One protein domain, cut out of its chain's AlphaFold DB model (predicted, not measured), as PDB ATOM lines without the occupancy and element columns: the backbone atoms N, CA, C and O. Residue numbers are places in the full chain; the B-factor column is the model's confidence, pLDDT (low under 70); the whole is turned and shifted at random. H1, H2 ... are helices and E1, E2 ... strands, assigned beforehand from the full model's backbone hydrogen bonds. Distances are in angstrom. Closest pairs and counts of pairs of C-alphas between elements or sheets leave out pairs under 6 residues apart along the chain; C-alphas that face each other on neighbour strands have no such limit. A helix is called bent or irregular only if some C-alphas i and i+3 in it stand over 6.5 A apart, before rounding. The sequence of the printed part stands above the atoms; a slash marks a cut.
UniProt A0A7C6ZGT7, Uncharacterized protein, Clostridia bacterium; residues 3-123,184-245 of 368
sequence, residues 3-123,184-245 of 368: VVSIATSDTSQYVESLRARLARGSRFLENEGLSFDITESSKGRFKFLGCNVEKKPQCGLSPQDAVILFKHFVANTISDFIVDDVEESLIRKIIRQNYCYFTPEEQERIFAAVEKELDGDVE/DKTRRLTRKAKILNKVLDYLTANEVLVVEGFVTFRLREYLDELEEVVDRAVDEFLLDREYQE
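Overview. This is residues 3 to 123 and 184 to 245 of the 368 residues of an uncharacterized protein of Clostridia bacterium (UniProt A0A7C6ZGT7). Two lobes follow each other along an elongated shape: at one end a twisted four-stranded sheet with H1 and H2a over one face, at the other a group of three crossing helices, H2b, H3 and H6. The bent helix H2 runs from one lobe into the other, H4 crosses its arm H2a, and residues 239 to 245 of H6 stick out. The printed part has 183 residues with six named helices and four named strands, in the order E1 H1 E2 E3 H2 H3 H4 E4 H5 H6; the class is mixed, helices and strands. The mixed sheet runs E2, E3, E1, E4. The whole is only just loose, close to compact, with a radius of gyration of the C-alphas of 19.3 A, and spans 72 by 38 by 26 A.

Along the chain. E1, residues 3 to 9, begins at C-alpha 3 (149.646, 160.984, 187.212). H1, residues 12 to 31, is 29.9 A long and only just irregular, with C-alphas 24 and 27 6.7 A apart. E2, residues 34 to 43, measures 28.3 A and E3, residues 46 to 55, 29.1 A. H2, residues 63 to 98, was assigned as one helix by its hydrogen bonds but is bent, C-alphas 85 and 88 being 6.5 A apart; its arms are H2a, residues 63 to 85, 32.6 A, and H2b, residues 88 to 98, 15.5 A. H3 is residues 104 to 119, 22.1 A; H4, residues 184 to 205, 33.4 A; E4, residues 208 to 210; H5, residues 211 to 218. H6, residues 220 to 245, 36.7 A, ends at C-alpha 245 (163.318, 169.030, 243.843).

Arrangement. E2 and E3 form an antiparallel hairpin, with N 39 and O 50 2.9 A apart. E3 and E1 are antiparallel, N 6 to O 49 2.9 A; E1 and E4 are parallel, N 7 to O 209 2.8 A. E1, H1 and E2 make a split strand-helix-strand unit, two strands running the same way with E3 between them, and its crossover is right-handed. H1 and H2a lie on the same face, making two layers, helices over a sheet, at heights over the sheet of 9.4 A and 9.5 A. H4 and H5 only graze the sheet, with residues 199 to 203 and 211 to 213. H2a touches H4 at a steep tilt of 47 degrees, closest at the C-alphas of Ser 79 and Leu 196, 5.1 A. H3 touches H6 at a steep tilt of 59 degrees, closest at the C-alphas of Val 114 and Ala 233, 5.7 A. H2b touches H6 at the C-alphas of Ile 94 and Glu 227, 6.7 A. Every O i to N i+4 pair is within hydrogen-bond range in H2a, H2b, H3, H5 and H6; H1 has 13 of 16 and H4 17 of 18.

Size, cuts and confidence. The C-alphas farthest apart, of Pro 57 and Glu 245, are 72.3 A apart. Residues 124 to 183 are not printed, and C-alphas 123 and 184 are 12.3 A apart across the cut. Of the links that are printed whole, E3 to H2 is short and the others are tight. The mean pLDDT of the printed part is 89.3; residue 10, residues 120 to 123 and residues 184 to 185 are under 70.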
ATOM      1  N   VAL A   3     149.448 159.707 186.540       89.31
ATOM      2  CA  VAL A   3     149.646 160.984 187.212       89.31
ATOM      3  C   VAL A   3     149.302 160.814 188.685       89.31
ATOM      4  O   VAL A   3     148.289 160.208 189.023       89.31
ATOM      5  N   VAL A   4     150.148 161.351 189.561       92.69
ATOM      6  CA  VAL A   4     149.831 161.535 190.981       92.69
ATOM      7  C   VAL A   4     150.050 163.000 191.330       92.69
ATOM      8  O   VAL A   4     151.112 163.551 191.065       92.69
ATOM      9  N   SER A   5     149.045 163.640 191.920       93.50
ATOM     10  CA  SER A   5     149.126 165.015 192.411       93.50
ATOM     11  C   SER A   5     149.294 165.019 193.926       93.50
ATOM     12  O   SER A   5     148.394 164.603 194.656       93.50
ATOM     13  N   ILE A   6     150.429 165.517 194.404       93.81
ATOM     14  CA  ILE A   6     150.727 165.634 195.833       93.81
ATOM     15  C   ILE A   6     150.517 167.082 196.252       93.81
ATOM     16  O   ILE A   6     151.100 167.984 195.659       93.81
ATOM     17  N   ALA A   7     149.692 167.311 197.263       91.56
ATOM     18  CA  ALA A   7     149.387 168.632 197.777       91.56
ATOM     19  C   ALA A   7     149.873 168.788 199.214       91.56
ATOM     20  O   ALA A   7     149.681 167.897 200.038       91.56
ATOM     21  N   THR A   8     150.436 169.948 199.515       88.12
ATOM     22  CA  THR A   8     150.802 170.363 200.871       88.12
ATOM     23  C   THR A   8     150.387 171.819 201.062       88.12
ATOM     24  O   THR A   8     150.288 172.591 200.099       88.12
ATOM     25  N   SER A   9     150.070 172.197 202.295       82.81
ATOM     26  CA  SER A   9     149.864 173.588 202.688       82.81
ATOM     27  C   SER A   9     151.131 174.407 202.416       82.81
ATOM     28  O   SER A   9     152.228 173.853 202.374       82.81
ATOM     29  N   ASP A  10     150.969 175.706 202.142       64.25
ATOM     30  CA  ASP A  10     152.029 176.603 201.655       64.25
ATOM     31  C   ASP A  10     153.111 176.936 202.705       64.25
ATOM     32  O   ASP A  10     153.326 178.086 203.085       64.25
ATOM     33  N   THR A  11     153.821 175.919 203.183       72.94
ATOM     34  CA  THR A  11     155.169 176.054 203.724       72.94
ATOM     35  C   THR A  11     156.140 175.849 202.567       72.94
ATOM     36  O   THR A  11     156.394 174.728 202.129       72.94
ATOM     37  N   SER A  12     156.710 176.947 202.055       75.19
ATOM     38  CA  SER A  12     157.664 176.909 200.931       75.19
ATOM     39  C   SER A  12     158.790 175.885 201.130       75.19
ATOM     40  O   SER A  12     159.274 175.314 200.160       75.19
ATOM     41  N   GLN A  13     159.181 175.624 202.380       84.38
ATOM     42  CA  GLN A  13     160.189 174.631 202.741       84.38
ATOM     43  C   GLN A  13     159.741 173.181 202.486       84.38
ATOM     44  O   GLN A  13     160.534 172.383 201.992       84.38
ATOM     45  N   TYR A  14     158.489 172.828 202.791       87.81
ATOM     46  CA  TYR A  14     157.964 171.471 202.597       87.81
ATOM     47  C   TYR A  14     157.813 171.134 201.121       87.81
ATOM     48  O   TYR A  14     158.233 170.063 200.685       87.81
ATOM     49  N   VAL A  15     157.286 172.079 200.340       88.12
ATOM     50  CA  VAL A  15     157.168 171.927 198.885       88.12
ATOM     51  C   VAL A  15     158.542 171.745 198.254       88.12
ATOM     52  O   VAL A  15     158.726 170.818 197.468       88.12
ATOM     53  N   GLU A  16     159.518 172.578 198.626       89.00
ATOM     54  CA  GLU A  16     160.869 172.495 198.071       89.00
ATOM     55  C   GLU A  16     161.572 171.191 198.469       89.00
ATOM     56  O   GLU A  16     162.163 170.524 197.620       89.00
ATOM     57  N   SER A  17     161.451 170.765 199.732       90.50
ATOM     58  CA  SER A  17     162.004 169.484 200.187       90.50
ATOM     59  C   SER A  17     161.403 168.308 199.415       90.50
ATOM     60  O   SER A  17     162.135 167.473 198.872       90.50
ATOM     61  N   LEU A  18     160.073 168.259 199.301       91.88
ATOM     62  CA  LEU A  18     159.372 167.200 198.585       91.88
ATOM     63  C   LEU A  18     159.744 167.189 197.094       91.88
ATOM     64  O   LEU A  18     160.076 166.134 196.550       91.88
ATOM     65  N   ARG A  19     159.771 168.362 196.446       92.25
ATOM     66  CA  ARG A  19     160.207 168.530 195.052       92.25
ATOM     67  C   ARG A  19     161.632 168.025 194.854       92.25
ATOM     68  O   ARG A  19     161.883 167.254 193.929       92.25
ATOM     69  N   ALA A  20     162.554 168.403 195.737       91.56
ATOM     70  CA  ALA A  20     163.940 167.960 195.676       91.56
ATOM     71  C   ALA A  20     164.067 166.437 195.841       91.56
ATOM     72  O   ALA A  20     164.865 165.812 195.141       91.56
ATOM     73  N   ARG A  21     163.276 165.812 196.725       92.31
ATOM     74  CA  ARG A  21     163.259 164.349 196.909       92.31
ATOM     75  C   ARG A  21     162.741 163.629 195.661       92.31
ATOM     76  O   ARG A  21     163.413 162.718 195.178       92.31
ATOM     77  N   LEU A  22     161.624 164.089 195.096       92.75
ATOM     78  CA  LEU A  22     161.058 163.554 193.853       92.75
ATOM     79  C   LEU A  22     162.043 163.692 192.684       92.75
ATOM     80  O   LEU A  22     162.303 162.729 191.966       92.75
ATOM     81  N   ALA A  23     162.660 164.865 192.526       90.69
ATOM     82  CA  ALA A  23     163.639 165.110 191.470       90.69
ATOM     83  C   ALA A  23     164.881 164.217 191.619       90.69
ATOM     84  O   ALA A  23     165.322 163.613 190.642       90.69
ATOM     85  N   ARG A  24     165.427 164.068 192.835       88.56
ATOM     86  CA  ARG A  24     166.574 163.175 193.086       88.56
ATOM     87  C   ARG A  24     166.250 161.716 192.778       88.56
ATOM     88  O   ARG A  24     167.074 161.025 192.185       88.56
ATOM     89  N   GLY A  25     165.068 161.262 193.180       84.69
ATOM     90  CA  GLY A  25     164.647 159.880 193.014       84.69
ATOM     91  C   GLY A  25     164.215 159.513 191.586       84.69
ATOM     92  O   GLY A  25     164.279 158.343 191.218       84.69
ATOM     93  N   SER A  26     163.856 160.496 190.753       87.88
ATOM     94  CA  SER A  26     163.385 160.284 189.373       87.88
ATOM     95  C   SER A  26     164.358 159.515 188.471       87.88
ATOM     96  O   SER A  26     163.921 158.775 187.591       87.88
ATOM     97  N   ARG A  27     165.670 159.599 188.738       87.06
ATOM     98  CA  ARG A  27     166.716 158.860 188.005       87.06
ATOM     99  C   ARG A  27     166.472 157.352 187.989       87.06
ATOM    100  O   ARG A  27     166.803 156.682 187.018       87.06
ATOM    101  N   PHE A  28     165.891 156.819 189.064       86.88
ATOM    102  CA  PHE A  28     165.520 155.412 189.140       86.88
ATOM    103  C   PHE A  28     164.467 155.054 188.081       86.88
ATOM    104  O   PHE A  28     164.638 154.081 187.357       86.88
ATOM    105  N   LEU A  29     163.434 155.886 187.919       86.25
ATOM    106  CA  LEU A  29     162.407 155.693 186.890       86.25
ATOM    107  C   LEU A  29     162.994 155.820 185.479       86.25
ATOM    108  O   LEU A  29     162.651 155.039 184.592       86.25
ATOM    109  N   GLU A  30     163.916 156.763 185.275       86.81
ATOM    110  CA  GLU A  30     164.585 156.947 183.986       86.81
ATOM    111  C   GLU A  30     165.410 155.730 183.564       86.81
ATOM    112  O   GLU A  30     165.365 155.357 182.386       86.81
ATOM    113  N   ASN A  31     166.107 155.099 184.514       86.38
ATOM    114  CA  ASN A  31     166.863 153.863 184.296       86.38
ATOM    115  C   ASN A  31     165.951 152.688 183.912       86.38
ATOM    116  O   ASN A  31     166.324 151.876 183.072       86.38
ATOM    117  N   GLU A  32     164.730 152.654 184.447       85.25
ATOM    118  CA  GLU A  32     163.690 151.670 184.109       85.25
ATOM    119  C   GLU A  32     162.935 152.014 182.803       85.25
ATOM    120  O   GLU A  32     161.970 151.351 182.407       85.25
ATOM    121  N   GLY A  33     163.372 153.053 182.081       86.25
ATOM    122  CA  GLY A  33     162.807 153.450 180.792       86.25
ATOM    123  C   GLY A  33     161.523 154.275 180.898       86.25
ATOM    124  O   GLY A  33     160.761 154.349 179.931       86.25
ATOM    125  N   LEU A  34     161.274 154.916 182.036       88.62
ATOM    126  CA  LEU A  34     160.135 155.806 182.252       88.62
ATOM    127  C   LEU A  34     160.609 157.266 182.253       88.62
ATOM    128  O   LEU A  34     161.575 157.608 182.926       88.62
ATOM    129  N   SER A  35     159.973 158.149 181.482       88.31
ATOM    130  CA  SER A  35     160.206 159.594 181.604       88.31
ATOM    131  C   SER A  35     159.307 160.167 182.683       88.31
ATOM    132  O   SER A  35     158.106 159.900 182.703       88.31
ATOM    133  N   PHE A  36     159.902 160.955 183.569       91.06
ATOM    134  CA  PHE A  36     159.235 161.543 184.714       91.06
ATOM    135  C   PHE A  36     159.315 163.065 184.634       91.06
ATOM    136  O   PHE A  36     160.388 163.615 184.394       91.06
ATOM    137  N   ASP A  37     158.184 163.727 184.851       91.38
ATOM    138  CA  ASP A  37     158.087 165.183 184.899       91.38
ATOM    139  C   ASP A  37     157.340 165.631 186.159       91.38
ATOM    140  O   ASP A  37     156.430 164.945 186.643       91.38
ATOM    141  N   ILE A  38     157.742 166.785 186.697       92.69
ATOM    142  CA  ILE A  38     157.085 167.419 187.840       92.69
ATOM    143  C   ILE A  38     156.523 168.760 187.386       92.69
ATOM    144  O   ILE A  38     157.261 169.712 187.127       92.69
ATOM    145  N   THR A  39     155.202 168.860 187.417       92.62
ATOM    146  CA  THR A  39     154.478 170.117 187.243       92.62
ATOM    147  C   THR A  39     154.099 170.700 188.598       92.62
ATOM    148  O   THR A  39     153.898 169.971 189.568       92.62
ATOM    149  N   GLU A  40     153.993 172.022 188.683       91.31
ATOM    150  CA  GLU A  40     153.558 172.706 189.900       91.31
ATOM    151  C   GLU A  40     152.337 173.573 189.606       91.31
ATOM    152  O   GLU A  40     152.266 174.252 188.581       91.31
ATOM    153  N   SER A  41     151.366 173.546 190.512       90.62
ATOM    154  CA  SER A  41     150.204 174.428 190.466       90.62
ATOM    155  C   SER A  41     149.765 174.820 191.872       90.62
ATOM    156  O   SER A  41     150.027 174.111 192.840       90.62
ATOM    157  N   SER A  42     149.061 175.942 191.991       89.06
ATOM    158  CA  SER A  42     148.568 176.442 193.276       89.06
ATOM    159  C   SER A  42     147.051 176.552 193.250       89.06
ATOM    160  O   SER A  42     146.475 177.077 192.296       89.06
ATOM    161  N   LYS A  43     146.393 176.085 194.313       86.69
ATOM    162  CA  LYS A  43     144.956 176.292 194.537       86.69
ATOM    163  C   LYS A  43     144.730 176.755 195.972       86.69
ATOM    164  O   LYS A  43     144.833 175.977 196.920       86.69
ATOM    165  N   GLY A  44     144.405 178.038 196.132       86.31
ATOM    166  CA  GLY A  44     144.265 178.659 197.447       86.31
ATOM    167  C   GLY A  44     145.565 178.556 198.247       86.31
ATOM    168  O   GLY A  44     146.621 178.937 197.760       86.31
ATOM    169  N   ARG A  45     145.479 178.007 199.463       85.62
ATOM    170  CA  ARG A  45     146.616 177.814 200.383       85.62
ATOM    171  C   ARG A  45     147.428 176.534 200.149       85.62
ATOM    172  O   ARG A  45     148.277 176.208 200.974       85.62
ATOM    173  N   PHE A  46     147.102 175.771 199.107       87.62
ATOM    174  CA  PHE A  46     147.751 174.501 198.798       87.62
ATOM    175  C   PHE A  46     148.563 174.615 197.514       87.62
ATOM    176  O   PHE A  46     148.071 175.115 196.496       87.62
ATOM    177  N   LYS A  47     149.783 174.085 197.567       91.12
ATOM    178  CA  LYS A  47     150.637 173.856 196.404       91.12
ATOM    179  C   LYS A  47     150.566 172.387 196.022       91.12
ATOM    180  O   LYS A  47     150.629 171.520 196.888       91.12
ATOM    181  N   PHE A  48     150.402 172.134 194.732       92.25
ATOM    182  CA  PHE A  48     150.239 170.821 194.129       92.25
ATOM    183  C   PHE A  48     151.439 170.526 193.235       92.25
ATOM    184  O   PHE A  48     151.686 171.253 192.273       92.25
ATOM    185  N   LEU A  49     152.135 169.432 193.527       93.12
ATOM    186  CA  LEU A  49     153.155 168.831 192.680       93.12
ATOM    187  C   LEU A  49     152.513 167.691 191.887       93.12
ATOM    188  O   LEU A  49     152.167 166.650 192.448       93.12
ATOM    189  N   GLY A  50     152.309 167.907 190.592       92.50
ATOM    190  CA  GLY A  50     151.822 166.898 189.661       92.50
ATOM    191  C   GLY A  50     152.984 166.075 189.126       92.50
ATOM    192  O   GLY A  50     153.746 166.553 188.290       92.50
ATOM    193  N   CYS A  51     153.112 164.843 189.598       92.44
ATOM    194  CA  CYS A  51     154.069 163.861 189.114       92.44
ATOM    195  C   CYS A  51     153.467 163.109 187.924       92.44
ATOM    196  O   CYS A  51     152.491 162.380 188.107       92.44
ATOM    197  N   ASN A  52     154.038 163.265 186.731       90.75
ATOM    198  CA  ASN A  52     153.622 162.541 185.530       90.75
ATOM    199  C   ASN A  52     154.686 161.516 185.133       90.75
ATOM    200  O   ASN A  52     155.879 161.826 185.142       90.75
ATOM    201  N   VAL A  53     154.253 160.310 184.760       90.38
ATOM    202  CA  VAL A  53     155.143 159.269 184.242       90.38
ATOM    203  C   VAL A  53     154.675 158.749 182.891       90.38
ATOM    204  O   VAL A  53     153.553 158.250 182.735       90.38
ATOM    205  N   GLU A  54     155.585 158.796 181.923       87.81
ATOM    206  CA  GLU A  54     155.387 158.295 180.569       87.81
ATOM    207  C   GLU A  54     156.320 157.125 180.277       87.81
ATOM    208  O   GLU A  54     157.476 157.090 180.693       87.81
ATOM    209  N   LYS A  55     155.809 156.133 179.549       84.38
ATOM    210  CA  LYS A  55     156.597 154.965 179.169       84.38
ATOM    211  C   LYS A  55     157.388 155.290 177.900       84.38
ATOM    212  O   LYS A  55     156.775 155.602 176.880       84.38
ATOM    213  N   LYS A  56     158.722 155.165 177.927       83.38
ATOM    214  CA  LYS A  56     159.532 155.315 176.707       83.38
ATOM    215  C   LYS A  56     159.300 154.123 175.766       83.38
ATOM    216  O   LYS A  56     159.069 153.009 176.246       83.38
ATOM    217  N   PRO A  57     159.413 154.307 174.438       71.06
ATOM    218  CA  PRO A  57     159.184 153.239 173.461       71.06
ATOM    219  C   PRO A  57     160.033 151.981 173.706       71.06
ATOM    220  O   PRO A  57     159.555 150.871 173.500       71.06
ATOM    221  N   GLN A  58     161.265 152.149 174.198       71.62
ATOM    222  CA  GLN A  58     162.193 151.055 174.514       71.62
ATOM    223  C   GLN A  58     161.984 150.377 175.885       71.62
ATOM    224  O   GLN A  58     162.788 149.535 176.276       71.62
ATOM    225  N   CYS A  59     160.950 150.741 176.647       75.12
ATOM    226  CA  CYS A  59     160.708 150.169 177.971       75.12
ATOM    227  C   CYS A  59     160.015 148.794 177.866       75.12
ATOM    228  O   CYS A  59     158.929 148.666 177.290       75.12
ATOM    229  N   GLY A  60     160.630 147.762 178.454       77.94
ATOM    230  CA  GLY A  60     160.122 146.384 178.449       77.94
ATOM    231  C   GLY A  60     158.980 146.106 179.434       77.94
ATOM    232  O   GLY A  60     158.327 145.073 179.319       77.94
ATOM    233  N   LEU A  61     158.704 147.017 180.374       83.75
ATOM    234  CA  LEU A  61     157.695 146.826 181.424       83.75
ATOM    235  C   LEU A  61     156.271 146.796 180.864       83.75
ATOM    236  O   LEU A  61     155.944 147.545 179.936       83.75
ATOM    237  N   SER A  62     155.376 145.997 181.449       87.94
ATOM    238  CA  SER A  62     153.956 146.117 181.112       87.94
ATOM    239  C   SER A  62     153.417 147.483 181.576       87.94
ATOM    240  O   SER A  62     153.972 148.101 182.492       87.94
ATOM    241  N   PRO A  63     152.331 148.002 180.974       85.69
ATOM    242  CA  PRO A  63     151.716 149.239 181.448       85.69
ATOM    243  C   PRO A  63     151.303 149.181 182.924       85.69
ATOM    244  O   PRO A  63     151.345 150.207 183.593       85.69
ATOM    245  N   GLN A  64     150.922 148.004 183.430       87.31
ATOM    246  CA  GLN A  64     150.531 147.816 184.829       87.31
ATOM    247  C   GLN A  64     151.754 147.893 185.749       87.31
ATOM    248  O   GLN A  64     151.730 148.647 186.721       87.31
ATOM    249  N   ASP A  65     152.846 147.217 185.390       89.12
ATOM    250  CA  ASP A  65     154.088 147.229 186.172       89.12
ATOM    251  C   ASP A  65     154.689 148.635 186.248       89.12
ATOM    252  O   ASP A  65     155.125 149.068 187.311       89.12
ATOM    253  N   ALA A  66     154.640 149.395 185.147       88.88
ATOM    254  CA  ALA A  66     155.095 150.784 185.124       88.88
ATOM    255  C   ALA A  66     154.298 151.678 186.093       88.88
ATOM    256  O   ALA A  66     154.871 152.543 186.757       88.88
ATOM    257  N   VAL A  67     152.980 151.465 186.205       89.69
ATOM    258  CA  VAL A  67     152.128 152.199 187.155       89.69
ATOM    259  C   VAL A  67     152.424 151.786 188.594       89.69
ATOM    260  O   VAL A  67     152.501 152.655 189.461       89.69
ATOM    261  N   ILE A  68     152.611 150.490 188.855       90.25
ATOM    262  CA  ILE A  68     152.962 149.977 190.188       90.25
ATOM    263  C   ILE A  68     154.303 150.559 190.638       90.25
ATOM    264  O   ILE A  68     154.386 151.132 191.725       90.25
ATOM    265  N   LEU A  69     155.323 150.491 189.780       90.94
ATOM    266  CA  LEU A  69     156.652 151.032 190.047       90.94
ATOM    267  C   LEU A  69     156.598 152.532 190.358       90.94
ATOM    268  O   LEU A  69     157.203 152.996 191.323       90.94
ATOM    269  N   PHE A  70     155.823 153.285 189.577       92.19
ATOM    270  CA  PHE A  70     155.627 154.712 189.795       92.19
ATOM    271  C   PHE A  70     154.920 155.023 191.120       92.19
ATOM    272  O   PHE A  70     155.376 155.884 191.872       92.19
ATOM    273  N   LYS A  71     153.837 154.309 191.451       93.12
ATOM    274  CA  LYS A  71     153.135 154.493 192.731       93.12
ATOM    275  C   LYS A  71     154.033 154.145 193.915       93.12
ATOM    276  O   LYS A  71     154.022 154.871 194.902       93.12
ATOM    277  N   HIS A  72     154.856 153.103 193.796       93.88
ATOM    278  CA  HIS A  72     155.836 152.737 194.816       93.88
ATOM    279  C   HIS A  72     156.923 153.796 194.993       93.88
ATOM    280  O   HIS A  72     157.271 154.149 196.118       93.88
ATOM    281  N   PHE A  73     157.418 154.361 193.892       93.56
ATOM    282  CA  PHE A  73     158.355 155.477 193.920       93.56
ATOM    283  C   PHE A  73     157.785 156.699 194.663       93.56
ATOM    284  O   PHE A  73     158.433 157.253 195.560       93.56
ATOM    285  N   VAL A  74     156.560 157.101 194.315       95.00
ATOM    286  CA  VAL A  74     155.879 158.232 194.957       95.00
ATOM    287  C   VAL A  74     155.609 157.936 196.431       95.00
ATOM    288  O   VAL A  74     155.920 158.769 197.280       95.00
ATOM    289  N   ALA A  75     155.095 156.747 196.752       95.81
ATOM    290  CA  ALA A  75     154.798 156.360 198.124       95.81
ATOM    291  C   ALA A  75     156.049 156.356 199.011       95.81
ATOM    292  O   ALA A  75     156.009 156.919 200.100       95.81
ATOM    293  N   ASN A  76     157.171 155.826 198.512       94.56
ATOM    294  CA  ASN A  76     158.449 155.856 199.223       94.56
ATOM    295  C   ASN A  76     158.939 157.287 199.465       94.56
ATOM    296  O   ASN A  76     159.376 157.633 200.561       94.56
ATOM    297  N   THR A  77     158.815 158.146 198.455       94.31
ATOM    298  CA  THR A  77     159.204 159.553 198.586       94.31
ATOM    299  C   THR A  77     158.357 160.281 199.634       94.31
ATOM    300  O   THR A  77     158.888 161.062 200.423       94.31
ATOM    301  N   ILE A  78     157.051 160.004 199.675       95.38
ATOM    302  CA  ILE A  78     156.133 160.581 200.661       95.38
ATOM    303  C   ILE A  78     156.416 160.028 202.062       95.38
ATOM    304  O   ILE A  78     156.428 160.806 203.010       95.38
ATOM    305  N   SER A  79     156.683 158.727 202.220       95.50
ATOM    306  CA  SER A  79     157.027 158.164 203.533       95.50
ATOM    307  C   SER A  79     158.327 158.741 204.081       95.50
ATOM    308  O   SER A  79     158.403 159.056 205.266       95.50
ATOM    309  N   ASP A  80     159.327 158.947 203.217       92.44
ATOM    310  CA  ASP A  80     160.556 159.640 203.596       92.44
ATOM    311  C   ASP A  80     160.263 161.079 204.020       92.44
ATOM    312  O   ASP A  80     160.751 161.524 205.053       92.44
ATOM    313  N   PHE A  81     159.465 161.809 203.238       93.69
ATOM    314  CA  PHE A  81     159.085 163.188 203.546       93.69
ATOM    315  C   PHE A  81     158.351 163.308 204.889       93.69
ATOM    316  O   PHE A  81     158.675 164.181 205.687       93.69
ATOM    317  N   ILE A  82     157.402 162.409 205.168       94.12
ATOM    318  CA  ILE A  82     156.635 162.435 206.418       94.12
ATOM    319  C   ILE A  82     157.557 162.226 207.621       94.12
ATOM    320  O   ILE A  82     157.531 163.038 208.539       94.12
ATOM    321  N   VAL A  83     158.398 161.190 207.601       91.69
ATOM    322  CA  VAL A  83     159.289 160.883 208.736       91.69
ATOM    323  C   VAL A  83     160.374 161.942 208.917       91.69
ATOM    324  O   VAL A  83     160.754 162.240 210.040       91.69
ATOM    325  N   ASP A  84     160.893 162.505 207.830       89.44
ATOM    326  CA  ASP A  84     162.071 163.368 207.914       89.44
ATOM    327  C   ASP A  84     161.734 164.858 208.095       89.44
ATOM    328  O   ASP A  84     162.542 165.573 208.675       89.44
ATOM    329  N   ASP A  85     160.593 165.335 207.579       90.00
ATOM    330  CA  ASP A  85     160.250 166.770 207.581       90.00
ATOM    331  C   ASP A  85     158.945 167.083 208.337       90.00
ATOM    332  O   ASP A  85     158.780 168.185 208.871       90.00
ATOM    333  N   VAL A  86     157.986 166.147 208.362       92.44
ATOM    334  CA  VAL A  86     156.667 166.368 208.984       92.44
ATOM    335  C   VAL A  86     156.656 165.914 210.444       92.44
ATOM    336  O   VAL A  86     156.080 166.614 211.276       92.44
ATOM    337  N   GLU A  87     157.306 164.793 210.769       93.38
ATOM    338  CA  GLU A  87     157.327 164.159 212.097       93.38
ATOM    339  C   GLU A  87     157.710 165.134 213.220       93.38
ATOM    340  O   GLU A  87     156.976 165.247 214.199       93.38
ATOM    341  N   GLU A  88     158.774 165.924 213.039       92.62
ATOM    342  CA  GLU A  88     159.188 166.946 214.012       92.62
ATOM    343  C   GLU A  88     158.038 167.912 214.345       92.62
ATOM    344  O   GLU A  88     157.749 168.194 215.511       92.62
ATOM    345  N   SER A  89     157.333 168.404 213.322       92.31
ATOM    346  CA  SER A  89     156.220 169.336 213.519       92.31
ATOM    347  C   SER A  89     155.037 168.689 214.246       92.31
ATOM    348  O   SER A  89     154.336 169.372 214.997       92.31
ATOM    349  N   LEU A  90     154.832 167.380 214.057       94.56
ATOM    350  CA  LEU A  90     153.799 166.607 214.741       94.56
ATOM    351  C   LEU A  90     154.145 166.445 216.217       94.56
ATOM    352  O   LEU A  90     153.317 166.782 217.056       94.56
ATOM    353  N   ILE A  91     155.374 166.037 216.536       95.88
ATOM    354  CA  ILE A  91     155.842 165.875 217.919       95.88
ATOM    355  C   ILE A  91     155.748 167.206 218.667       95.88
ATOM    356  O   ILE A  91     155.139 167.289 219.734       95.88
ATOM    357  N   ARG A  92     156.266 168.291 218.076       95.62
ATOM    358  CA  ARG A  92     156.168 169.636 218.671       95.62
ATOM    359  C   ARG A  92     154.717 170.057 218.890       95.62
ATOM    360  O   ARG A  92     154.417 170.746 219.863       95.62
ATOM    361  N   LYS A  93     153.811 169.671 217.990       94.62
ATOM    362  CA  LYS A  93     152.379 169.943 218.139       94.62
ATOM    363  C   LYS A  93     151.766 169.126 219.279       94.62
ATOM    364  O   LYS A  93     151.041 169.725 220.065       94.62
ATOM    365  N   ILE A  94     152.081 167.835 219.399       96.25
ATOM    366  CA  ILE A  94     151.617 166.964 220.493       96.25
ATOM    367  C   ILE A  94     152.061 167.543 221.840       96.25
ATOM    368  O   ILE A  94     151.216 167.829 222.685       96.25
ATOM    369  N   ILE A  95     153.354 167.855 221.997       96.81
ATOM    370  CA  ILE A  95     153.898 168.451 223.231       96.81
ATOM    371  C   ILE A  95     153.173 169.756 223.579       96.81
ATOM    372  O   ILE A  95     152.709 169.944 224.700       96.81
ATOM    373  N   ARG A  96     153.014 170.665 222.612       95.75
ATOM    374  CA  ARG A  96     152.348 171.954 222.860       95.75
ATOM    375  C   ARG A  96     150.874 171.817 223.223       95.75
ATOM    376  O   ARG A  96     150.366 172.663 223.953       95.75
ATOM    377  N   GLN A  97     150.178 170.833 222.659       94.38
ATOM    378  CA  GLN A  97     148.738 170.656 222.852       94.38
ATOM    379  C   GLN A  97     148.431 169.904 224.146       94.38
ATOM    380  O   GLN A  97     147.617 170.380 224.936       94.38
ATOM    381  N   ASN A  98     149.112 168.786 224.382       95.69
ATOM    382  CA  ASN A  98     148.838 167.905 225.513       95.69
ATOM    383  C   ASN A  98     149.574 168.359 226.784       95.69
ATOM    384  O   ASN A  98     149.056 168.219 227.889       95.69
ATOM    385  N   TYR A  99     150.737 168.999 226.627       94.56
ATOM    386  CA  TYR A  99     151.654 169.346 227.715       94.56
ATOM    387  C   TYR A  99     151.938 170.858 227.791       94.56
ATOM    388  O   TYR A  99     153.060 171.321 228.012       94.56
ATOM    389  N   CYS A 100     150.885 171.663 227.616       92.69
ATOM    390  CA  CYS A 100     150.953 173.131 227.582       92.69
ATOM    391  C   CYS A 100     151.345 173.808 228.911       92.69
ATOM    392  O   CYS A 100     151.609 175.008 228.922       92.69
ATOM    393  N   TYR A 101     151.365 173.066 230.020       93.56
ATOM    394  CA  TYR A 101     151.708 173.579 231.349       93.56
ATOM    395  C   TYR A 101     153.220 173.650 231.614       93.56
ATOM    396  O   TYR A 101     153.631 174.304 232.572       93.56
ATOM    397  N   PHE A 102     154.045 172.994 230.792       95.25
ATOM    398  CA  PHE A 102     155.499 173.149 230.836       95.25
ATOM    399  C   PHE A 102     155.935 174.462 230.187       95.25
ATOM    400  O   PHE A 102     155.292 174.966 229.260       95.25
ATOM    401  N   THR A 103     157.060 175.009 230.642       96.12
ATOM    402  CA  THR A 103     157.645 176.191 229.999       96.12
ATOM    403  C   THR A 103     158.177 175.842 228.601       96.12
ATOM    404  O   THR A 103     158.480 174.680 228.327       96.12
ATOM    405  N   PRO A 104     158.355 176.821 227.693       95.81
ATOM    406  CA  PRO A 104     158.934 176.556 226.372       95.81
ATOM    407  C   PRO A 104     160.316 175.883 226.421       95.81
ATOM    408  O   PRO A 104     160.650 175.090 225.548       95.81
ATOM    409  N   GLU A 105     161.108 176.177 227.453       95.38
ATOM    410  CA  GLU A 105     162.429 175.580 227.676       95.38
ATOM    411  C   GLU A 105     162.317 174.109 228.100       95.38
ATOM    412  O   GLU A 105     163.070 173.262 227.625       95.38
ATOM    413  N   GLU A 106     161.353 173.787 228.968       95.38
ATOM    414  CA  GLU A 106     161.046 172.410 229.363       95.38
ATOM    415  C   GLU A 106     160.470 171.608 228.191       95.38
ATOM    416  O   GLU A 106     160.896 170.479 227.960       95.38
ATOM    417  N   GLN A 107     159.577 172.206 227.395       96.38
ATOM    418  CA  GLN A 107     159.052 171.587 226.176       96.38
ATOM    419  C   GLN A 107     160.166 171.252 225.178       96.38
ATOM    420  O   GLN A 107     160.108 170.198 224.550       96.38
ATOM    421  N   GLU A 108     161.191 172.100 225.048       95.00
ATOM    422  CA  GLU A 108     162.339 171.803 224.183       95.00
ATOM    423  C   GLU A 108     163.202 170.663 224.742       95.00
ATOM    424  O   GLU A 108     163.699 169.836 223.981       95.00
ATOM    425  N   ARG A 109     163.342 170.563 226.071       94.44
ATOM    426  CA  ARG A 109     164.024 169.423 226.710       94.44
ATOM    427  C   ARG A 109     163.269 168.114 226.493       94.44
ATOM    428  O   ARG A 109     163.901 167.111 226.179       94.44
ATOM    429  N   ILE A 110     161.943 168.133 226.631       95.81
ATOM    430  CA  ILE A 110     161.077 166.978 226.355       95.81
ATOM    431  C   ILE A 110     161.179 166.599 224.875       95.81
ATOM    432  O   ILE A 110     161.379 165.435 224.553       95.81
ATOM    433  N   PHE A 111     161.118 167.577 223.968       96.12
ATOM    434  CA  PHE A 111     161.291 167.340 222.537       96.12
ATOM    435  C   PHE A 111     162.638 166.668 222.223       96.12
ATOM    436  O   PHE A 111     162.665 165.668 221.514       96.12
ATOM    437  N   ALA A 112     163.738 167.154 222.805       93.88
ATOM    438  CA  ALA A 112     165.056 166.545 222.633       93.88
ATOM    439  C   ALA A 112     165.131 165.108 223.187       93.88
ATOM    440  O   ALA A 112     165.817 164.264 222.610       93.88
ATOM    441  N   ALA A 113     164.425 164.812 224.284       92.50
ATOM    442  CA  ALA A 113     164.319 163.454 224.820       92.50
ATOM    443  C   ALA A 113     163.539 162.528 223.871       92.50
ATOM    444  O   ALA A 113     163.992 161.421 223.586       92.50
ATOM    445  N   VAL A 114     162.434 163.013 223.295       94.44
ATOM    446  CA  VAL A 114     161.668 162.287 222.270       94.44
ATOM    447  C   VAL A 114     162.524 162.011 221.037       94.44
ATOM    448  O   VAL A 114     162.567 160.876 220.573       94.44
ATOM    449  N   GLU A 115     163.238 163.011 220.512       90.00
ATOM    450  CA  GLU A 115     164.144 162.805 219.376       90.00
ATOM    451  C   GLU A 115     165.187 161.734 219.687       90.00
ATOM    452  O   GLU A 115     165.398 160.844 218.868       90.00
ATOM    453  N   LYS A 116     165.775 161.760 220.888       87.25
ATOM    454  CA  LYS A 116     166.731 160.743 221.340       87.25
ATOM    455  C   LYS A 116     166.108 159.341 221.382       87.25
ATOM    456  O   LYS A 116     166.738 158.382 220.940       87.25
ATOM    457  N   GLU A 117     164.875 159.208 221.869       86.88
ATOM    458  CA  GLU A 117     164.169 157.920 221.935       86.88
ATOM    459  C   GLU A 117     163.796 157.382 220.539       86.88
ATOM    460  O   GLU A 117     163.901 156.176 220.264       86.88
ATOM    461  N   LEU A 118     163.386 158.283 219.640       85.06
ATOM    462  CA  LEU A 118     163.020 157.980 218.258       85.06
ATOM    463  C   LEU A 118     164.227 157.651 217.380       85.06
ATOM    464  O   LEU A 118     164.117 156.788 216.499       85.06
ATOM    465  N   ASP A 119     165.348 158.332 217.620       75.00
ATOM    466  CA  ASP A 119     166.633 158.060 216.994       75.00
ATOM    467  C   ASP A 119     167.392 156.928 217.687       75.00
ATOM    468  O   ASP A 119     168.327 156.454 217.075       75.00
ATOM    469  N   GLY A 120     166.953 156.407 218.839       63.41
ATOM    470  CA  GLY A 120     167.368 155.099 219.364       63.41
ATOM    471  C   GLY A 120     168.532 155.063 220.362       63.41
ATOM    472  O   GLY A 120     169.042 153.977 220.638       63.41
ATOM    473  N   ASP A 121     168.882 156.169 221.016       44.03
ATOM    474  CA  ASP A 121     169.826 156.118 222.139       44.03
ATOM    475  C   ASP A 121     169.099 155.753 223.443       44.03
ATOM    476  O   ASP A 121     168.717 156.622 224.230       44.03
ATOM    477  N   VAL A 122     168.955 154.455 223.711       43.28
ATOM    478  CA  VAL A 122     168.737 153.973 225.082       43.28
ATOM    479  C   VAL A 122     170.047 153.383 225.582       43.28
ATOM    480  O   VAL A 122     170.345 152.206 225.373       43.28
ATOM    481  N   GLU A 123     170.831 154.213 226.268       40.59
ATOM    482  CA  GLU A 123     171.689 153.699 227.328       40.59
ATOM    483  C   GLU A 123     170.769 153.044 228.365       40.59
ATOM    484  O   GLU A 123     170.034 153.710 229.086       40.59
ATOM    485  N   ASP A 184     168.743 152.022 215.942       54.41
ATOM    486  CA  ASP A 184     168.247 153.331 215.483       54.41
ATOM    487  C   ASP A 184     167.707 153.256 214.055       54.41
ATOM    488  O   ASP A 184     166.592 153.681 213.734       54.41
ATOM    489  N   LYS A 185     168.508 152.642 213.173       60.22
ATOM    490  CA  LYS A 185     168.116 152.394 211.784       60.22
ATOM    491  C   LYS A 185     166.866 151.529 211.737       60.22
ATOM    492  O   LYS A 185     165.959 151.830 210.967       60.22
ATOM    493  N   THR A 186     166.781 150.504 212.579       71.06
ATOM    494  CA  THR A 186     165.669 149.546 212.583       71.06
ATOM    495  C   THR A 186     164.336 150.207 212.955       71.06
ATOM    496  O   THR A 186     163.341 150.009 212.252       71.06
ATOM    497  N   ARG A 187     164.294 151.061 213.989       76.12
ATOM    498  CA  ARG A 187     163.059 151.766 214.404       76.12
ATOM    499  C   ARG A 187     162.571 152.750 213.345       76.12
ATOM    500  O   ARG A 187     161.399 152.736 212.965       76.12
ATOM    501  N   ARG A 188     163.476 153.574 212.811       82.31
ATOM    502  CA  ARG A 188     163.136 154.537 211.756       82.31
ATOM    503  C   ARG A 188     162.680 153.846 210.471       82.31
ATOM    504  O   ARG A 188     161.692 154.271 209.876       82.31
ATOM    505  N   LEU A 189     163.353 152.768 210.060       82.12
ATOM    506  CA  LEU A 189     162.946 151.962 208.903       82.12
ATOM    507  C   LEU A 189     161.564 151.334 209.110       82.12
ATOM    508  O   LEU A 189     160.753 151.342 208.188       82.12
ATOM    509  N   THR A 190     161.260 150.869 210.324       86.38
ATOM    510  CA  THR A 190     159.945 150.300 210.658       86.38
ATOM    511  C   THR A 190     158.830 151.337 210.507       86.38
ATOM    512  O   THR A 190     157.819 151.064 209.860       86.38
ATOM    513  N   ARG A 191     159.023 152.556 211.030       88.94
ATOM    514  CA  ARG A 191     158.050 153.656 210.888       88.94
ATOM    515  C   ARG A 191     157.853 154.057 209.426       88.94
ATOM    516  O   ARG A 191     156.717 154.146 208.959       88.94
ATOM    517  N   LYS A 192     158.950 154.197 208.670       90.88
ATOM    518  CA  LYS A 192     158.903 154.459 207.221       90.88
ATOM    519  C   LYS A 192     158.116 153.385 206.473       90.88
ATOM    520  O   LYS A 192     157.260 153.731 205.668       90.88
ATOM    521  N   ALA A 193     158.347 152.106 206.772       90.50
ATOM    522  CA  ALA A 193     157.638 150.994 206.143       90.50
ATOM    523  C   ALA A 193     156.126 151.012 206.438       90.50
ATOM    524  O   ALA A 193     155.322 150.814 205.527       90.50
ATOM    525  N   LYS A 194     155.721 151.312 207.683       92.00
ATOM    526  CA  LYS A 194     154.299 151.464 208.046       92.00
ATOM    527  C   LYS A 194     153.626 152.568 207.224       92.00
ATOM    528  O   LYS A 194     152.559 152.349 206.650       92.00
ATOM    529  N   ILE A 195     154.263 153.736 207.129       95.75
ATOM    530  CA  ILE A 195     153.737 154.876 206.364       95.75
ATOM    531  C   ILE A 195     153.704 154.553 204.868       95.75
ATOM    532  O   ILE A 195     152.688 154.802 204.221       95.75
ATOM    533  N   LEU A 196     154.774 153.960 204.330       95.94
ATOM    534  CA  LEU A 196     154.871 153.532 202.933       95.94
ATOM    535  C   LEU A 196     153.675 152.661 202.539       95.94
ATOM    536  O   LEU A 196     153.014 152.960 201.547       95.94
ATOM    537  N   ASN A 197     153.370 151.632 203.335       95.12
ATOM    538  CA  ASN A 197     152.251 150.728 203.066       95.12
ATOM    539  C   ASN A 197     150.911 151.477 203.050       95.12
ATOM    540  O   ASN A 197     150.148 151.345 202.098       95.12
ATOM    541  N   LYS A 198     150.656 152.353 204.033       96.88
ATOM    542  CA  LYS A 198     149.419 153.157 204.067       96.88
ATOM    543  C   LYS A 198     149.310 154.093 202.853       96.88
ATOM    544  O   LYS A 198     148.208 154.307 202.341       96.88
ATOM    545  N   VAL A 199     150.424 154.673 202.394       97.25
ATOM    546  CA  VAL A 199     150.440 155.546 201.207       97.25
ATOM    547  C   VAL A 199     150.216 154.732 199.932       97.25
ATOM    548  O   VAL A 199     149.403 155.135 199.102       97.25
ATOM    549  N   LEU A 200     150.881 153.584 199.784       95.75
ATOM    550  CA  LEU A 200     150.678 152.654 198.670       95.75
ATOM    551  C   LEU A 200     149.213 152.239 198.557       95.75
ATOM    552  O   LEU A 200     148.615 152.417 197.494       95.75
ATOM    553  N   ASP A 201     148.630 151.773 199.664       96.00
ATOM    554  CA  ASP A 201     147.228 151.369 199.748       96.00
ATOM    555  C   ASP A 201     146.302 152.503 199.305       96.00
ATOM    556  O   ASP A 201     145.393 152.298 198.501       96.00
ATOM    557  N   TYR A 202     146.557 153.732 199.758       96.44
ATOM    558  CA  TYR A 202     145.767 154.895 199.358       96.44
ATOM    559  C   TYR A 202     145.903 155.220 197.867       96.44
ATOM    560  O   TYR A 202     144.897 155.486 197.199       96.44
ATOM    561  N   LEU A 203     147.124 155.169 197.328       94.88
ATOM    562  CA  LEU A 203     147.398 155.447 195.921       94.88
ATOM    563  C   LEU A 203     146.873 154.354 194.983       94.88
ATOM    564  O   LEU A 203     146.805 154.587 193.778       94.88
ATOM    565  N   THR A 204     146.452 153.180 195.474       91.69
ATOM    566  CA  THR A 204     145.780 152.179 194.622       91.69
ATOM    567  C   THR A 204     144.505 152.738 193.990       91.69
ATOM    568  O   THR A 204     144.308 152.563 192.787       91.69
ATOM    569  N   ALA A 205     143.709 153.480 194.768       91.56
ATOM    570  CA  ALA A 205     142.396 153.994 194.380       91.56
ATOM    571  C   ALA A 205     142.348 155.517 194.166       91.56
ATOM    572  O   ALA A 205     141.339 156.026 193.684       91.56
ATOM    573  N   ASN A 206     143.406 156.253 194.526       93.94
ATOM    574  CA  ASN A 206     143.422 157.716 194.490       93.94
ATOM    575  C   ASN A 206     144.654 158.251 193.755       93.94
ATOM    576  O   ASN A 206     145.763 157.755 193.931       93.94
ATOM    577  N   GLU A 207     144.462 159.319 192.985       92.25
ATOM    578  CA  GLU A 207     145.534 160.010 192.250       92.25
ATOM    579  C   GLU A 207     145.934 161.336 192.906       92.25
ATOM    580  O   GLU A 207     146.923 161.948 192.519       92.25
ATOM    581  N   VAL A 208     145.180 161.793 193.910       94.25
ATOM    582  CA  VAL A 208     145.444 163.041 194.636       94.25
ATOM    583  C   VAL A 208     145.674 162.737 196.110       94.25
ATOM    584  O   VAL A 208     144.810 162.161 196.777       94.25
ATOM    585  N   LEU A 209     146.824 163.158 196.630       94.81
ATOM    586  CA  LEU A 209     147.194 163.017 198.035       94.81
ATOM    587  C   LEU A 209     147.459 164.395 198.632       94.81
ATOM    588  O   LEU A 209     148.405 165.068 198.242       94.81
ATOM    589  N   VAL A 210     146.635 164.806 199.596       93.81
ATOM    590  CA  VAL A 210     146.894 165.992 200.427       93.81
ATOM    591  C   VAL A 210     147.610 165.523 201.687       93.81
ATOM    592  O   VAL A 210     147.002 164.810 202.485       93.81
ATOM    593  N   VAL A 211     148.881 165.887 201.862       93.62
ATOM    594  CA  VAL A 211     149.754 165.294 202.888       93.62
ATOM    595  C   VAL A 211     149.204 165.532 204.289       93.62
ATOM    596  O   VAL A 211     149.049 164.575 205.042       93.62
ATOM    597  N   GLU A 212     148.816 166.759 204.640       91.25
ATOM    598  CA  GLU A 212     148.309 167.061 205.983       91.25
ATOM    599  C   GLU A 212     147.015 166.313 206.298       91.25
ATOM    600  O   GLU A 212     146.833 165.814 207.410       91.25
ATOM    601  N   GLY A 213     146.117 166.211 205.315       92.88
ATOM    602  CA  GLY A 213     144.885 165.441 205.454       92.88
ATOM    603  C   GLY A 213     145.181 163.951 205.607       92.88
ATOM    604  O   GLY A 213     144.611 163.287 206.470       92.88
ATOM    605  N   PHE A 214     146.113 163.428 204.813       96.00
ATOM    606  CA  PHE A 214     146.529 162.037 204.896       96.00
ATOM    607  C   PHE A 214     147.116 161.706 206.274       96.00
ATOM    608  O   PHE A 214     146.647 160.774 206.923       96.00
ATOM    609  N   VAL A 215     148.058 162.518 206.759       95.12
ATOM    610  CA  VAL A 215     148.657 162.371 208.093       95.12
ATOM    611  C   VAL A 215     147.577 162.426 209.178       95.12
ATOM    612  O   VAL A 215     147.465 161.506 209.980       95.12
ATOM    613  N   THR A 216     146.712 163.443 209.155       92.12
ATOM    614  CA  THR A 216     145.696 163.654 210.204       92.12
ATOM    615  C   THR A 216     144.646 162.539 210.258       92.12
ATOM    616  O   THR A 216     144.193 162.151 211.333       92.12
ATOM    617  N   PHE A 217     144.200 162.039 209.103       94.75
ATOM    618  CA  PHE A 217     143.038 161.147 209.048       94.75
ATOM    619  C   PHE A 217     143.387 159.679 208.818       94.75
ATOM    620  O   PHE A 217     142.604 158.817 209.214       94.75
ATOM    621  N   ARG A 218     144.511 159.379 208.157       94.94
ATOM    622  CA  ARG A 218     144.889 158.010 207.763       94.94
ATOM    623  C   ARG A 218     146.088 157.454 208.512       94.94
ATOM    624  O   ARG A 218     146.233 156.236 208.532       94.94
ATOM    625  N   LEU A 219     146.884 158.299 209.165       96.06
ATOM    626  CA  LEU A 219     148.021 157.873 209.984       96.06
ATOM    627  C   LEU A 219     147.740 157.959 211.491       96.06
ATOM    628  O   LEU A 219     148.661 158.205 212.254       96.06
ATOM    629  N   ARG A 220     146.493 157.734 211.934       93.94
ATOM    630  CA  ARG A 220     146.131 157.790 213.367       93.94
ATOM    631  C   ARG A 220     146.971 156.855 214.228       93.94
ATOM    632  O   ARG A 220     147.620 157.339 215.128       93.94
ATOM    633  N   GLU A 221     147.072 155.581 213.851       92.25
ATOM    634  CA  GLU A 221     147.916 154.595 214.555       92.25
ATOM    635  C   GLU A 221     149.367 155.083 214.722       92.25
ATOM    636  O   GLU A 221     149.986 154.885 215.755       92.25
ATOM    637  N   TYR A 222     149.908 155.765 213.710       93.50
ATOM    638  CA  TYR A 222     151.255 156.329 213.780       93.50
ATOM    639  C   TYR A 222     151.322 157.599 214.645       93.50
ATOM    640  O   TYR A 222     152.329 157.820 215.306       93.50
ATOM    641  N   LEU A 223     150.276 158.430 214.659       94.19
ATOM    642  CA  LEU A 223     150.178 159.567 215.578       94.19
ATOM    643  C   LEU A 223     150.072 159.095 217.033       94.19
ATOM    644  O   LEU A 223     150.746 159.672 217.878       94.19
ATOM    645  N   ASP A 224     149.304 158.036 217.291       93.31
ATOM    646  CA  ASP A 224     149.175 157.412 218.610       93.31
ATOM    647  C   ASP A 224     150.543 156.865 219.067       93.31
ATOM    648  O   ASP A 224     150.980 157.135 220.180       93.31
ATOM    649  N   GLU A 225     151.295 156.199 218.177       92.31
ATOM    650  CA  GLU A 225     152.676 155.766 218.460       92.31
ATOM    651  C   GLU A 225     153.613 156.942 218.802       92.31
ATOM    652  O   GLU A 225     154.482 156.803 219.662       92.31
ATOM    653  N   LEU A 226     153.473 158.098 218.137       94.25
ATOM    654  CA  LEU A 226     154.250 159.295 218.482       94.25
ATOM    655  C   LEU A 226     153.831 159.867 219.841       94.25
ATOM    656  O   LEU A 226     154.694 160.311 220.593       94.25
ATOM    657  N   GLU A 227     152.536 159.864 220.150       95.81
ATOM    658  CA  GLU A 227     152.001 160.312 221.436       95.81
ATOM    659  C   GLU A 227     152.529 159.442 222.580       95.81
ATOM    660  O   GLU A 227     153.084 159.979 223.530       95.81
ATOM    661  N   GLU A 228     152.533 158.116 222.426       94.06
ATOM    662  CA  GLU A 228     153.110 157.202 223.418       94.06
ATOM    663  C   GLU A 228     154.604 157.457 223.685       94.06
ATOM    664  O   GLU A 228     155.078 157.281 224.807       94.06
ATOM    665  N   VAL A 229     155.375 157.832 222.658       94.44
ATOM    666  CA  VAL A 229     156.790 158.209 222.831       94.44
ATOM    667  C   VAL A 229     156.900 159.525 223.597       94.44
ATOM    668  O   VAL A 229     157.722 159.645 224.502       94.44
ATOM    669  N   VAL A 230     156.069 160.514 223.257       96.75
ATOM    670  CA  VAL A 230     156.031 161.790 223.983       96.75
ATOM    671  C   VAL A 230     155.680 161.561 225.450       96.75
ATOM    672  O   VAL A 230     156.355 162.116 226.311       96.75
ATOM    673  N   ASP A 231     154.683 160.729 225.738       96.06
ATOM    674  CA  ASP A 231     154.237 160.422 227.098       96.06
ATOM    675  C   ASP A 231     155.373 159.821 227.934       96.06
ATOM    676  O   ASP A 231     155.659 160.305 229.027       96.06
ATOM    677  N   ARG A 232     156.111 158.848 227.383       94.38
ATOM    678  CA  ARG A 232     157.278 158.265 228.066       94.38
ATOM    679  C   ARG A 232     158.377 159.289 228.339       94.38
ATOM    680  O   ARG A 232     158.925 159.314 229.439       94.38
ATOM    681  N   ALA A 233     158.683 160.148 227.369       95.56
ATOM    682  CA  ALA A 233     159.676 161.203 227.548       95.56
ATOM    683  C   ALA A 233     159.237 162.243 228.594       95.56
ATOM    684  O   ALA A 233     160.067 162.780 229.332       95.56
ATOM    685  N   VAL A 234     157.935 162.533 228.679       96.25
ATOM    686  CA  VAL A 234     157.369 163.396 229.721       96.25
ATOM    687  C   VAL A 234     157.479 162.736 231.093       96.25
ATOM    688  O   VAL A 234     157.892 163.411 232.036       96.25
ATOM    689  N   ASP A 235     157.161 161.447 231.215       94.31
ATOM    690  CA  ASP A 235     157.292 160.703 232.470       94.31
ATOM    691  C   ASP A 235     158.743 160.709 232.971       94.31
ATOM    692  O   ASP A 235     158.999 161.034 234.131       94.31
ATOM    693  N   GLU A 236     159.712 160.434 232.092       90.56
ATOM    694  CA  GLU A 236     161.140 160.501 232.427       90.56
ATOM    695  C   GLU A 236     161.553 161.915 232.868       90.56
ATOM    696  O   GLU A 236     162.199 162.091 233.903       90.56
ATOM    697  N   PHE A 237     161.104 162.944 232.143       92.38
ATOM    698  CA  PHE A 237     161.352 164.336 232.512       92.38
ATOM    699  C   PHE A 237     160.765 164.696 233.888       92.38
ATOM    700  O   PHE A 237     161.390 165.431 234.662       92.38
ATOM    701  N   LEU A 238     159.560 164.211 234.198       91.75
ATOM    702  CA  LEU A 238     158.903 164.447 235.480       91.75
ATOM    703  C   LEU A 238     159.655 163.765 236.623       91.75
ATOM    704  O   LEU A 238     159.896 164.425 237.634       91.75
ATOM    705  N   LEU A 239     160.096 162.519 236.441       87.88
ATOM    706  CA  LEU A 239     160.914 161.796 237.420       87.88
ATOM    707  C   LEU A 239     162.225 162.535 237.714       87.88
ATOM    708  O   LEU A 239     162.575 162.749 238.877       87.88
ATOM    709  N   ASP A 240     162.918 162.999 236.675       87.25
ATOM    710  CA  ASP A 240     164.141 163.790 236.827       87.25
ATOM    711  C   ASP A 240     163.883 165.091 237.593       87.25
ATOM    712  O   ASP A 240     164.665 165.493 238.461       87.25
ATOM    713  N   ARG A 241     162.773 165.772 237.290       87.56
ATOM    714  CA  ARG A 241     162.389 167.004 237.983       87.56
ATOM    715  C   ARG A 241     162.088 166.743 239.456       87.56
ATOM    716  O   ARG A 241     162.557 167.498 240.307       87.56
ATOM    717  N   GLU A 242     161.335 165.691 239.758       88.94
ATOM    718  CA  GLU A 242     161.013 165.279 241.127       88.94
ATOM    719  C   GLU A 242     162.274 164.942 241.922       88.94
ATOM    720  O   GLU A 242     162.436 165.431 243.043       88.94
ATOM    721  N   TYR A 243     163.217 164.212 241.319       86.31
ATOM    722  CA  TYR A 243     164.522 163.944 241.919       86.31
ATOM    723  C   TYR A 243     165.267 165.246 242.253       86.31
ATOM    724  O   TYR A 243     165.743 165.423 243.376       86.31
ATOM    725  N   GLN A 244     165.332 166.205 241.324       87.31
ATOM    726  CA  GLN A 244     166.015 167.480 241.571       87.31
ATOM    727  C   GLN A 244     165.359 168.302 242.689       87.31
ATOM    728  O   GLN A 244     166.067 168.892 243.511       87.31
ATOM    729  N   GLU A 245     164.026 168.344 242.756       89.56
ATOM    730  CA  GLU A 245     163.318 169.030 243.843       89.56
ATOM    731  C   GLU A 245     163.531 168.334 245.191       89.56
ATOM    732  O   GLU A 245     163.810 168.999 246.193       89.56
TER     733      GLU A 245